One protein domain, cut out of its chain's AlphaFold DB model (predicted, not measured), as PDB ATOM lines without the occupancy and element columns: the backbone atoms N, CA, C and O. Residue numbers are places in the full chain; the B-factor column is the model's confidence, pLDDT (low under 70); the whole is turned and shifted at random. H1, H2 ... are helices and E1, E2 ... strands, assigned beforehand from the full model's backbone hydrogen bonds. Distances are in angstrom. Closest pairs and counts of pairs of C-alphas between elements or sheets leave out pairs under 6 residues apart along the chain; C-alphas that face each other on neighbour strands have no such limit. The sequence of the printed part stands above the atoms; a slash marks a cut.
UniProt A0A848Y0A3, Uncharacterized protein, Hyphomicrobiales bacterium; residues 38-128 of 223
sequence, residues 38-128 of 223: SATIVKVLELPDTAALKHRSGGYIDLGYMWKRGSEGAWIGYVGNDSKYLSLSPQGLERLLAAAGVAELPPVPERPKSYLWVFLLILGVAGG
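This is residues 38 to 128 of the 223 residues of an uncharacterized protein of Hyphomicrobiales bacterium (UniProt A0A848Y0A3). A small, strongly twisted sheet of four strands with the helix H1 packed over one face makes the body, and from this body a long arm sticks out, residues 113 to 128, which ends in the helix H2. The arm makes much of the length of the whole: the C-alphas span 58 by 25 by 18 A, while the body without the arm spans 36 by 26 by 19 A. The printed part has 91 residues, with four named strands followed by two named helices, in the order E1, E2, E3, E4, H1, H2. The sheet is antiparallel with the order E1, E2, E3, E4, and the class is mixed, helices and strands. The whole is loose, with a radius of gyration of the C-alphas of 16.9 A.

E1, residues 40 to 45, begins at C-alpha 40 (14.442, 50.643, 92.616) and is 15.8 A long. E2, residues 61 to 67, is the longest strand with 18.5 A. E3, residues 74 to 79, is 15.5 A long, and E4, residues 85 to 87, is 6.5 A long. H1, residues 90 to 100, begins at C-alpha 90 (26.908, 34.897, 91.407) and is 15.3 A long. H2, residues 116 to 128, is 17.9 A long and ends at C-alpha 128 (4.758, 80.761, 92.226).

The four strands form a meander, each strand the antiparallel neighbour of the one before, and E1 and E4 are its edge strands. E1 and E2 are a hairpin at 140 degrees between their directions, with N 42 and O 65 at 2.9 A, within hydrogen-bond range. E2 and E3 are a hairpin at 141 degrees, with N 64 and O 76 at 2.9 A. E3 and E4 are a hairpin at 139 degrees, with N 86 and O 77 at 2.8 A. H1 is on one face of this sheet, giving two layers, a helix layer and a strand layer, at a height over the sheet of 9.8 A. It lies over E2 and E3 and runs slantwise to the strands, at 44 degrees to E3 on the local plane. The closest C-alphas of E3 and H1 are those of Trp 75 and Leu 93, 7.6 A apart. H2 is not on the sheet and is apart from H1. In H1 and H2 every O i to N i+4 pair is within hydrogen-bond range.

The C-alphas of Ala 51 and Gly 128 are the two farthest apart, 57.8 A. The printed part has no cut. The links from E1 to E2 and from H1 to H2 are long, 15 residues each. The mean pLDDT of the printed part is 88.9, and residues 38, 81 and 82 are under 70.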
ATOM      1  N   SER A  38      15.211  52.572  99.786       66.38
ATOM      2  CA  SER A  38      15.230  53.280  98.498       66.38
ATOM      3  C   SER A  38      15.812  52.409  97.376       66.38
ATOM      4  O   SER A  38      16.743  52.829  96.682       66.38
ATOM      5  N   ALA A  39      15.347  51.168  97.265       79.50
ATOM      6  CA  ALA A  39      15.742  50.253  96.212       79.50
ATOM      7  C   ALA A  39      14.760  50.381  95.042       79.50
ATOM      8  O   ALA A  39      13.548  50.309  95.236       79.50
ATOM      9  N   THR A  40      15.268  50.601  93.831       84.56
ATOM     10  CA  THR A  40      14.442  50.643  92.616       84.56
ATOM     11  C   THR A  40      14.661  49.362  91.835       84.56
ATOM     12  O   THR A  40      15.779  49.087  91.409       84.56
ATOM     13  N   ILE A  41      13.607  48.573  91.655       85.50
ATOM     14  CA  ILE A  41      13.672  47.286  90.966       85.50
ATOM     15  C   ILE A  41      13.170  47.461  89.534       85.50
ATOM     16  O   ILE A  41      12.138  48.085  89.303       85.50
ATOM     17  N   VAL A  42      13.910  46.911  88.576       87.69
ATOM     18  CA  VAL A  42      13.551  46.875  87.156       87.69
ATOM     19  C   VAL A  42      13.515  45.409  86.726       87.69
ATOM     20  O   VAL A  42      14.534  44.728  86.818       87.69
ATOM     21  N   LYS A  43      12.359  44.902  86.276       85.06
ATOM     22  CA  LYS A  43      12.280  43.580  85.625       85.06
ATOM     23  C   LYS A  43      12.995  43.685  84.278       85.06
ATOM     24  O   LYS A  43      12.670  44.573  83.491       85.06
ATOM     25  N   VAL A  44      13.994  42.834  84.052       86.12
ATOM     26  CA  VAL A  44      14.851  42.917  82.858       86.12
ATOM     27  C   VAL A  44      14.496  41.829  81.863       86.12
ATOM     28  O   VAL A  44      14.360  42.119  80.678       86.12
ATOM     29  N   LEU A  45      14.333  40.595  82.341       91.50
ATOM     30  CA  LEU A  45      14.121  39.442  81.481       91.50
ATOM     31  C   LEU A  45      13.087  38.505  82.100       91.50
ATOM     32  O   LEU A  45      13.201  38.099  83.257       91.50
ATOM     33  N   GLU A  46      12.071  38.195  81.305       93.00
ATOM     34  CA  GLU A  46      11.080  37.169  81.604       93.00
ATOM     35  C   GLU A  46      11.664  35.810  81.227       93.00
ATOM     36  O   GLU A  46      12.145  35.631  80.105       93.00
ATOM     37  N   LEU A  47      11.705  34.894  82.192       92.81
ATOM     38  CA  LEU A  47      12.279  33.564  81.991       92.81
ATOM     39  C   LEU A  47      11.167  32.584  81.578       92.81
ATOM     40  O   LEU A  47      10.003  32.815  81.896       92.81
ATOM     41  N   PRO A  48      11.479  31.494  80.854       92.94
ATOM     42  CA  PRO A  48      10.465  30.516  80.476       92.94
ATOM     43  C   PRO A  48       9.845  29.847  81.712       92.94
ATOM     44  O   PRO A  48      10.554  29.490  82.652       92.94
ATOM     45  N   ASP A  49       8.535  29.592  81.678       92.94
ATOM     46  CA  ASP A  49       7.772  28.971  82.772       92.94
ATOM     47  C   ASP A  49       8.071  27.466  82.923       92.94
ATOM     48  O   ASP A  49       7.229  26.591  82.695       92.94
ATOM     49  N   THR A  50       9.298  27.130  83.312       92.50
ATOM     50  CA  THR A  50       9.734  25.746  83.522       92.50
ATOM     51  C   THR A  50       9.531  25.309  84.971       92.50
ATOM     52  O   THR A  50       9.562  26.108  85.910       92.50
ATOM     53  N   ALA A  51       9.366  24.001  85.189       91.44
ATOM     54  CA  ALA A  51       9.249  23.444  86.538       91.44
ATOM     55  C   ALA A  51      10.485  23.741  87.413       91.44
ATOM     56  O   ALA A  51      10.349  23.884  88.626       91.44
ATOM     57  N   ALA A  52      11.667  23.886  86.803       91.31
ATOM     58  CA  ALA A  52      12.911  24.234  87.489       91.31
ATOM     59  C   ALA A  52      12.912  25.671  88.043       91.31
ATOM     60  O   ALA A  52      13.574  25.942  89.044       91.31
ATOM     61  N   LEU A  53      12.154  26.576  87.418       91.62
ATOM     62  CA  LEU A  53      12.046  27.985  87.804       91.62
ATOM     63  C   LEU A  53      10.811  28.276  88.665       91.62
ATOM     64  O   LEU A  53      10.551  29.426  89.021       91.62
ATOM     65  N   LYS A  54      10.048  27.244  89.040       91.75
ATOM     66  CA  LYS A  54       8.874  27.396  89.897       91.75
ATOM     67  C   LYS A  54       9.300  27.563  91.355       91.75
ATOM     68  O   LYS A  54       9.830  26.651  91.990       91.75
ATOM     69  N   HIS A  55       9.034  28.734  91.917       90.50
ATOM     70  CA  HIS A  55       9.258  29.009  93.328       90.50
ATOM     71  C   HIS A  55       8.275  28.218  94.208       90.50
ATOM     72  O   HIS A  55       7.146  27.920  93.814       90.50
ATOM     73  N   ARG A  56       8.660  27.948  95.463       87.62
ATOM     74  CA  ARG A  56       7.834  27.200  96.436       87.62
ATOM     75  C   ARG A  56       6.460  27.825  96.697       87.62
ATOM     76  O   ARG A  56       5.541  27.128  97.100       87.62
ATOM     77  N   SER A  57       6.316  29.129  96.465       85.44
ATOM     78  CA  SER A  57       5.041  29.850  96.595       85.44
ATOM     79  C   SER A  57       4.114  29.703  95.383       85.44
ATOM     80  O   SER A  57       3.074  30.350  95.347       85.44
ATOM     81  N   GLY A  58       4.500  28.917  94.373       88.00
ATOM     82  CA  GLY A  58       3.703  28.645  93.177       88.00
ATOM     83  C   GLY A  58       3.925  29.602  92.002       88.00
ATOM     84  O   GLY A  58       3.456  29.294  90.913       88.00
ATOM     85  N   GLY A  59       4.646  30.712  92.197       89.38
ATOM     86  CA  GLY A  59       5.019  31.647  91.127       89.38
ATOM     87  C   GLY A  59       6.314  31.251  90.419       89.38
ATOM     88  O   GLY A  59       7.103  30.480  90.964       89.38
ATOM     89  N   TYR A  60       6.543  31.803  89.231       92.25
ATOM     90  CA  TYR A  60       7.786  31.631  88.482       92.25
ATOM     91  C   TYR A  60       8.803  32.711  88.853       92.25
ATOM     92  O   TYR A  60       8.433  33.802  89.304       92.25
ATOM     93  N   ILE A  61      10.082  32.353  88.756       92.38
ATOM     94  CA  ILE A  61      11.199  33.254  89.019       92.38
ATOM     95  C   ILE A  61      11.591  33.929  87.706       92.38
ATOM     96  O   ILE A  61      12.021  33.256  86.778       92.38
ATOM     97  N   ASP A  62      11.503  35.252  87.671       94.56
ATOM     98  CA  ASP A  62      12.024  36.105  86.606       94.56
ATOM     99  C   ASP A  62      13.366  36.726  86.995       94.56
ATOM    100  O   ASP A  62      13.742  36.760  88.171       94.56
ATOM    101  N   LEU A  63      14.078  37.290  86.021       94.94
ATOM    102  CA  LEU A  63      15.307  38.029  86.274       94.94
ATOM    103  C   LEU A  63      15.035  39.540  86.350       94.94
ATOM    104  O   LEU A  63      14.560  40.181  85.405       94.94
ATOM    105  N   GLY A  64      15.383  40.129  87.491       94.50
ATOM    106  CA  GLY A  64      15.313  41.565  87.737       94.50
ATOM    107  C   GLY A  64      16.666  42.165  88.107       94.50
ATOM    108  O   GLY A  64      17.602  41.465  88.491       94.50
ATOM    109  N   TYR A  65      16.752  43.488  88.032       94.50
ATOM    110  CA  TYR A  65      17.898  44.267  88.486       94.50
ATOM    111  C   TYR A  65      17.456  45.274  89.544       94.50
ATOM    112  O   TYR A  65      16.523  46.053  89.335       94.50
ATOM    113  N   MET A  66      18.115  45.256  90.698       92.44
ATOM    114  CA  MET A  66      17.812  46.122  91.830       92.44
ATOM    115  C   MET A  66      18.874  47.206  91.971       92.44
ATOM    116  O   MET A  66      20.018  46.933  92.328       92.44
ATOM    117  N   TRP A  67      18.470  48.456  91.776       92.06
ATOM    118  CA  TRP A  67      19.279  49.630  92.061       92.06
ATOM    119  C   TRP A  67      19.250  49.957  93.544       92.06
ATOM    120  O   TRP A  67      18.187  50.244  94.095       92.06
ATOM    121  N   LYS A  68      20.420  49.995  94.178       89.31
ATOM    122  CA  LYS A  68      20.584  50.522  95.535       89.31
ATOM    123  C   LYS A  68      21.057  51.974  95.475       89.31
ATOM    124  O   LYS A  68      21.779  52.392  94.570       89.31
ATOM    125  N   ARG A  69      20.624  52.795  96.432       84.06
ATOM    126  CA  ARG A  69      21.034  54.202  96.489       84.06
ATOM    127  C   ARG A  69      22.496  54.294  96.924       84.06
ATOM    128  O   ARG A  69      22.824  53.914  98.036       84.06
ATOM    129  N   GLY A  70      23.342  54.847  96.055       84.12
ATOM    130  CA  GLY A  70      24.753  55.109  96.362       84.12
ATOM    131  C   GLY A  70      25.686  53.913  96.168       84.12
ATOM    132  O   GLY A  70      26.864  54.030  96.474       84.12
ATOM    133  N   SER A  71      25.189  52.792  95.644       88.06
ATOM    134  CA  SER A  71      26.015  51.647  95.266       88.06
ATOM    135  C   SER A  71      25.647  51.152  93.872       88.06
ATOM    136  O   SER A  71      24.645  51.573  93.285       88.06
ATOM    137  N   GLU A  72      26.441  50.213  93.370       89.19
ATOM    138  CA  GLU A  72      26.074  49.414  92.208       89.19
ATOM    139  C   GLU A  72      24.781  48.633  92.478       89.19
ATOM    140  O   GLU A  72      24.405  48.365  93.632       89.19
ATOM    141  N   GLY A  73      24.058  48.345  91.398       92.31
ATOM    142  CA  GLY A  73      22.883  47.494  91.464       92.31
ATOM    143  C   GLY A  73      23.267  46.018  91.542       92.31
ATOM    144  O   GLY A  73      24.428  45.649  91.399       92.31
ATOM    145  N   ALA A  74      22.279  45.172  91.798       95.25
ATOM    146  CA  ALA A  74      22.463  43.729  91.858       95.25
ATOM    147  C   ALA A  74      21.356  43.016  91.088       95.25
ATOM    148  O   ALA A  74      20.189  43.409  91.158       95.25
ATOM    149  N   TRP A  75      21.722  41.939  90.398       96.06
ATOM    150  CA  TRP A  75      20.759  41.013  89.813       96.06
ATOM    151  C   TRP A  75      20.006  40.274  90.918       96.06
ATOM    152  O   TRP A  75      20.593  39.803  91.895       96.06
ATOM    153  N   ILE A  76      18.689  40.202  90.775       95.31
ATOM    154  CA  ILE A  76      17.782  39.577  91.731       95.31
ATOM    155  C   ILE A  76      16.806  38.655  91.002       95.31
ATOM    156  O   ILE A  76      16.410  38.919  89.869       95.31
ATOM    157  N   GLY A  77      16.405  37.579  91.671       94.25
ATOM    158  CA  GLY A  77      15.312  36.724  91.225       94.25
ATOM    159  C   GLY A  77      13.994  37.351  91.658       94.25
ATOM    160  O   GLY A  77      13.779  37.589  92.845       94.25
ATOM    161  N   TYR A  78      13.121  37.649  90.716       90.06
ATOM    162  CA  TYR A  78      11.824  38.257  90.960       90.06
ATOM    163  C   TYR A  78      10.755  37.160  91.012       90.06
ATOM    164  O   TYR A  78      10.683  36.346  90.102       90.06
ATOM    165  N   VAL A  79       9.950  37.094  92.078       88.62
ATOM    166  CA  VAL A  79       8.988  35.994  92.275       88.62
ATOM    167  C   VAL A  79       7.552  36.513  92.268       88.62
ATOM    168  O   VAL A  79       7.037  36.951  93.299       88.62
ATOM    169  N   GLY A  80       6.857  36.371  91.140       80.44
ATOM    170  CA  GLY A  80       5.420  36.651  91.054       80.44
ATOM    171  C   GLY A  80       5.051  38.138  91.152       80.44
ATOM    172  O   GLY A  80       5.301  38.877  90.218       80.44
ATOM    173  N   ASN A  81       4.358  38.561  92.218       65.00
ATOM    174  CA  ASN A  81       3.893  39.951  92.399       65.00
ATOM    175  C   ASN A  81       4.955  40.791  93.142       65.00
ATOM    176  O   ASN A  81       5.638  40.270  94.026       65.00
ATOM    177  N   ASP A  82       5.012  42.090  92.832       64.31
ATOM    178  CA  ASP A  82       6.077  43.108  92.979       64.31
ATOM    179  C   ASP A  82       6.772  43.286  94.348       64.31
ATOM    180  O   ASP A  82       7.601  44.177  94.521       64.31
ATOM    181  N   SER A  83       6.468  42.459  95.344       71.75
ATOM    182  CA  SER A  83       6.950  42.597  96.724       71.75
ATOM    183  C   SER A  83       7.995  41.564  97.147       71.75
ATOM    184  O   SER A  83       8.574  41.713  98.224       71.75
ATOM    185  N   LYS A  84       8.252  40.518  96.348       82.25
ATOM    186  CA  LYS A  84       9.168  39.433  96.733       82.25
ATOM    187  C   LYS A  84      10.326  39.298  95.755       82.25
ATOM    188  O   LYS A  84      10.142  38.983  94.582       82.25
ATOM    189  N   TYR A  85      11.526  39.491  96.284       89.44
ATOM    190  CA  TYR A  85      12.778  39.329  95.563       89.44
ATOM    191  C   TYR A  85      13.714  38.383  96.309       89.44
ATOM    192  O   TYR A  85      13.769  38.359  97.541       89.44
ATOM    193  N   LEU A  86      14.456  37.606  95.532       90.19
ATOM    194  CA  LEU A  86      15.486  36.699  95.989       90.19
ATOM    195  C   LEU A  86      16.843  37.296  95.619       90.19
ATOM    196  O   LEU A  86      17.148  37.489  94.443       90.19
ATOM    197  N   SER A  87      17.663  37.594  96.624       92.81
ATOM    198  CA  SER A  87      19.058  37.969  96.391       92.81
ATOM    199  C   SER A  87      19.789  36.782  95.770       92.81
ATOM    200  O   SER A  87      19.868  35.717  96.384       92.81
ATOM    201  N   LEU A  88      20.315  36.955  94.558       92.62
ATOM    202  CA  LEU A  88      21.073  35.918  93.870       92.62
ATOM    203  C   LEU A  88      22.560  36.113  94.159       92.62
ATOM    204  O   LEU A  88      23.109  37.194  93.957       92.62
ATOM    205  N   SER A  89      23.222  35.059  94.634       93.88
ATOM    206  CA  SER A  89      24.683  34.996  94.578       93.88
ATOM    207  C   SER A  89      25.133  34.838  93.116       93.88
ATOM    208  O   SER A  89      24.327  34.397  92.294       93.88
ATOM    209  N   PRO A  90      26.403  35.116  92.768       94.75
ATOM    210  CA  PRO A  90      26.908  34.897  91.407       94.75
ATOM    211  C   PRO A  90      26.643  33.471  90.895       94.75
ATOM    212  O   PRO A  90      26.101  33.282  89.814       94.75
ATOM    213  N   GLN A  91      26.876  32.466  91.745       95.00
ATOM    214  CA  GLN A  91      26.567  31.064  91.441       95.00
ATOM    215  C   GLN A  91      25.058  30.807  91.294       95.00
ATOM    216  O   GLN A  91      24.635  29.974  90.498       95.00
ATOM    217  N   GLY A  92      24.229  31.492  92.089       92.50
ATOM    218  CA  GLY A  92      22.773  31.405  91.984       92.50
ATOM    219  C   GLY A  92      22.256  31.994  90.672       92.50
ATOM    220  O   GLY A  92      21.352  31.421  90.072       92.50
ATOM    221  N   LEU A  93      22.863  33.090  90.213       95.69
ATOM    222  CA  LEU A  93      22.566  33.714  88.929       95.69
ATOM    223  C   LEU A  93      22.939  32.793  87.762       95.69
ATOM    224  O   LEU A  93      22.096  32.549  86.906       95.69
ATOM    225  N   GLU A  94      24.144  32.216  87.762       94.81
ATOM    226  CA  GLU A  94      24.576  31.255  86.733       94.81
ATOM    227  C   GLU A  94      23.640  30.042  86.648       94.81
ATOM    228  O   GLU A  94      23.227  29.645  85.560       94.81
ATOM    229  N   ARG A  95      23.240  29.479  87.797       94.00
ATOM    230  CA  ARG A  95      22.284  28.359  87.840       94.00
ATOM    231  C   ARG A  95      20.904  28.756  87.330       94.00
ATOM    232  O   ARG A  95      20.266  27.951  86.657       94.00
ATOM    233  N   LEU A  96      20.443  29.967  87.650       92.75
ATOM    234  CA  LEU A  96      19.167  30.488  87.161       92.75
ATOM    235  C   LEU A  96      19.193  30.642  85.634       92.75
ATOM    236  O   LEU A  96      18.265  30.192  84.968       92.75
ATOM    237  N   LEU A  97      20.265  31.219  85.085       94.75
ATOM    238  CA  LEU A  97      20.455  31.385  83.642       94.75
ATOM    239  C   LEU A  97      20.544  30.037  82.921       94.75
ATOM    240  O   LEU A  97      19.851  29.826  81.927       94.75
ATOM    241  N   ALA A  98      21.310  29.092  83.470       94.50
ATOM    242  CA  ALA A  98      21.409  27.738  82.934       94.50
ATOM    243  C   ALA A  98      20.050  27.017  82.944       94.50
ATOM    244  O   ALA A  98      19.673  26.403  81.947       94.50
ATOM    245  N   ALA A  99      19.282  27.130  84.033       92.56
ATOM    246  CA  ALA A  99      17.936  26.557  84.130       92.56
ATOM    247  C   ALA A  99      16.934  27.218  83.167       92.56
ATOM    248  O   ALA A  99      15.994  26.566  82.713       92.56
ATOM    249  N   ALA A 100      17.140  28.495  82.844       93.81
ATOM    250  CA  ALA A 100      16.353  29.231  81.863       93.81
ATOM    251  C   ALA A 100      16.791  28.989  80.407       93.81
ATOM    252  O   ALA A 100      16.105  29.442  79.494       93.81
ATOM    253  N   GLY A 101      17.921  28.312  80.177       95.88
ATOM    254  CA  GLY A 101      18.507  28.165  78.842       95.88
ATOM    255  C   GLY A 101      19.049  29.477  78.260       95.88
ATOM    256  O   GLY A 101      19.148  29.613  77.043       95.88
ATOM    257  N   VAL A 102      19.379  30.452  79.112       94.25
ATOM    258  CA  VAL A 102      19.924  31.755  78.710       94.25
ATOM    259  C   VAL A 102      21.446  31.708  78.847       94.25
ATOM    260  O   VAL A 102      21.964  31.535  79.945       94.25
ATOM    261  N   ALA A 103      22.164  31.846  77.731       93.56
ATOM    262  CA  ALA A 103      23.626  31.740  77.714       93.56
ATOM    263  C   ALA A 103      24.332  33.003  78.233       93.56
ATOM    264  O   ALA A 103      25.373  32.907  78.877       93.56
ATOM    265  N   GLU A 104      23.760  34.180  77.970       94.69
ATOM    266  CA  GLU A 104      24.368  35.469  78.294       94.69
ATOM    267  C   GLU A 104      23.416  36.351  79.096       94.69
ATOM    268  O   GLU A 104      22.206  36.395  78.863       94.69
ATOM    269  N   LEU A 105      23.983  37.073  80.058       94.62
ATOM    270  CA  LEU A 105      23.239  38.006  80.884       94.62
ATOM    271  C   LEU A 105      22.887  39.256  80.056       94.62
ATOM    272  O   LEU A 105      23.774  39.811  79.403       94.62
ATOM    273  N   PRO A 106      21.632  39.739  80.091       93.25
ATOM    274  CA  PRO A 106      21.276  40.968  79.400       93.25
ATOM    275  C   PRO A 106      22.086  42.154  79.947       93.25
ATOM    276  O   PRO A 106      22.487  42.148  81.118       93.25
ATOM    277  N   PRO A 107      22.313  43.197  79.131       94.56
ATOM    278  CA  PRO A 107      23.006  44.389  79.590       94.56
ATOM    279  C   PRO A 107      22.272  45.008  80.782       94.56
ATOM    280  O   PRO A 107      21.041  44.970  80.876       94.56
ATOM    281  N   VAL A 108      23.042  45.594  81.702       94.19
ATOM    282  CA  VAL A 108      22.490  46.287  82.869       94.19
ATOM    283  C   VAL A 108      21.555  47.399  82.375       94.19
ATOM    284  O   VAL A 108      21.986  48.226  81.567       94.19
ATOM    285  N   PRO A 109      20.282  47.437  82.817       90.94
ATOM    286  CA  PRO A 109      19.340  48.456  82.361       90.94
ATOM    287  C   PRO A 109      19.835  49.850  82.750       90.94
ATOM    288  O   PRO A 109      20.580  49.991  83.709       90.94
ATOM    289  N   GLU A 110      19.402  50.914  82.076       88.50
ATOM    290  CA  GLU A 110      19.735  52.263  82.541       88.50
ATOM    291  C   GLU A 110      19.024  52.584  83.862       88.50
ATOM    292  O   GLU A 110      17.863  52.221  84.084       88.50
ATOM    293  N   ARG A 111      19.715  53.297  84.761       85.06
ATOM    294  CA  ARG A 111      19.108  53.745  86.016       85.06
ATOM    295  C   ARG A 111      17.970  54.722  85.699       85.06
ATOM    296  O   ARG A 111      18.224  55.725  85.027       85.06
ATOM    297  N   PRO A 112      16.743  54.501  86.212       79.88
ATOM    298  CA  PRO A 112      15.650  55.433  85.983       79.88
ATOM    299  C   PRO A 112      16.031  56.799  86.554       79.88
ATOM    300  O   PRO A 112      16.241  56.959  87.760       79.88
ATOM    301  N   LYS A 113      16.159  57.791  85.670       81.06
ATOM    302  CA  LYS A 113      16.400  59.180  86.059       81.06
ATOM    303  C   LYS A 113      15.140  59.665  86.767       81.06
ATOM    304  O   LYS A 113      14.061  59.701  86.182       81.06
ATOM    305  N   SER A 114      15.251  60.001  88.050       76.56
ATOM    306  CA  SER A 114      14.115  60.529  88.800       76.56
ATOM    307  C   SER A 114      13.819  61.958  88.334       76.56
ATOM    308  O   SER A 114      14.353  62.921  88.885       76.56
ATOM    309  N   TYR A 115      12.945  62.111  87.341       81.62
ATOM    310  CA  TYR A 115      12.447  63.421  86.903       81.62
ATOM    311  C   TYR A 115      11.479  64.059  87.904       81.62
ATOM    312  O   TYR A 115      11.037  65.180  87.691       81.62
ATOM    313  N   LEU A 116      11.179  63.383  89.019       78.00
ATOM    314  CA  LEU A 116      10.304  63.896  90.069       78.00
ATOM    315  C   LEU A 116      10.752  65.279  90.561       78.00
ATOM    316  O   LEU A 116       9.923  66.168  90.687       78.00
ATOM    317  N   TRP A 117      12.053  65.495  90.775       78.25
ATOM    318  CA  TRP A 117      12.565  66.806  91.185       78.25
ATOM    319  C   TRP A 117      12.363  67.880  90.119       78.25
ATOM    320  O   TRP A 117      11.983  68.997  90.450       78.25
ATOM    321  N   VAL A 118      12.561  67.537  88.843       81.94
ATOM    322  CA  VAL A 118      12.311  68.452  87.720       81.94
ATOM    323  C   VAL A 118      10.825  68.795  87.647       81.94
ATOM    324  O   VAL A 118      10.466  69.962  87.531       81.94
ATOM    325  N   PHE A 119       9.953  67.799  87.795       79.19
ATOM    326  CA  PHE A 119       8.506  67.984  87.827       79.19
ATOM    327  C   PHE A 119       8.060  68.868  89.001       79.19
ATOM    328  O   PHE A 119       7.292  69.809  88.802       79.19
ATOM    329  N   LEU A 120       8.584  68.627  90.208       81.81
ATOM    330  CA  LEU A 120       8.309  69.451  91.389       81.81
ATOM    331  C   LEU A 120       8.810  70.890  91.214       81.81
ATOM    332  O   LEU A 120       8.125  71.825  91.621       81.81
ATOM    333  N   LEU A 121       9.964  71.079  90.571       87.94
ATOM    334  CA  LEU A 121      10.496  72.404  90.257       87.94
ATOM    335  C   LEU A 121       9.582  73.142  89.272       87.94
ATOM    336  O   LEU A 121       9.222  74.291  89.522       87.94
ATOM    337  N   ILE A 122       9.140  72.475  88.200       89.56
ATOM    338  CA  ILE A 122       8.198  73.043  87.223       89.56
ATOM    339  C   ILE A 122       6.885  73.443  87.909       89.56
ATOM    340  O   ILE A 122       6.415  74.565  87.716       89.56
ATOM    341  N   LEU A 123       6.321  72.568  88.748       89.25
ATOM    342  CA  LEU A 123       5.118  72.860  89.534       89.25
ATOM    343  C   LEU A 123       5.314  74.058  90.467       89.25
ATOM    344  O   LEU A 123       4.450  74.932  90.530       89.25
ATOM    345  N   GLY A 124       6.451  74.123  91.162       91.25
ATOM    346  CA  GLY A 124       6.790  75.230  92.052       91.25
ATOM    347  C   GLY A 124       6.888  76.564  91.311       91.25
ATOM    348  O   GLY A 124       6.289  77.551  91.742       91.25
ATOM    349  N   VAL A 125       7.569  76.593  90.163       93.00
ATOM    350  CA  VAL A 125       7.699  77.800  89.330       93.00
ATOM    351  C   VAL A 125       6.346  78.220  88.753       93.00
ATOM    352  O   VAL A 125       5.986  79.395  88.839       93.00
ATOM    353  N   ALA A 126       5.564  77.285  88.213       90.06
ATOM    354  CA  ALA A 126       4.242  77.577  87.655       90.06
ATOM    355  C   ALA A 126       3.265  78.091  88.728       90.06
ATOM    356  O   ALA A 126       2.551  79.079  88.510       90.06
ATOM    357  N   GLY A 127       3.270  77.462  89.907       91.12
ATOM    358  CA  GLY A 127       2.485  77.888  91.063       91.12
ATOM    359  C   GLY A 127       2.903  79.273  91.556       91.12
ATOM    360  O   GLY A 127       2.064  80.172  91.655       91.12
ATOM    361  N   GLY A 128       4.202  79.483  91.777       92.19
ATOM    362  CA  GLY A 128       4.758  80.761  92.226       92.19
ATOM    363  C   GLY A 128       4.475  81.906  91.253       92.19
ATOM    364  O   GLY A 128       4.030  82.976  91.668       92.19
TER     365      GLY A 128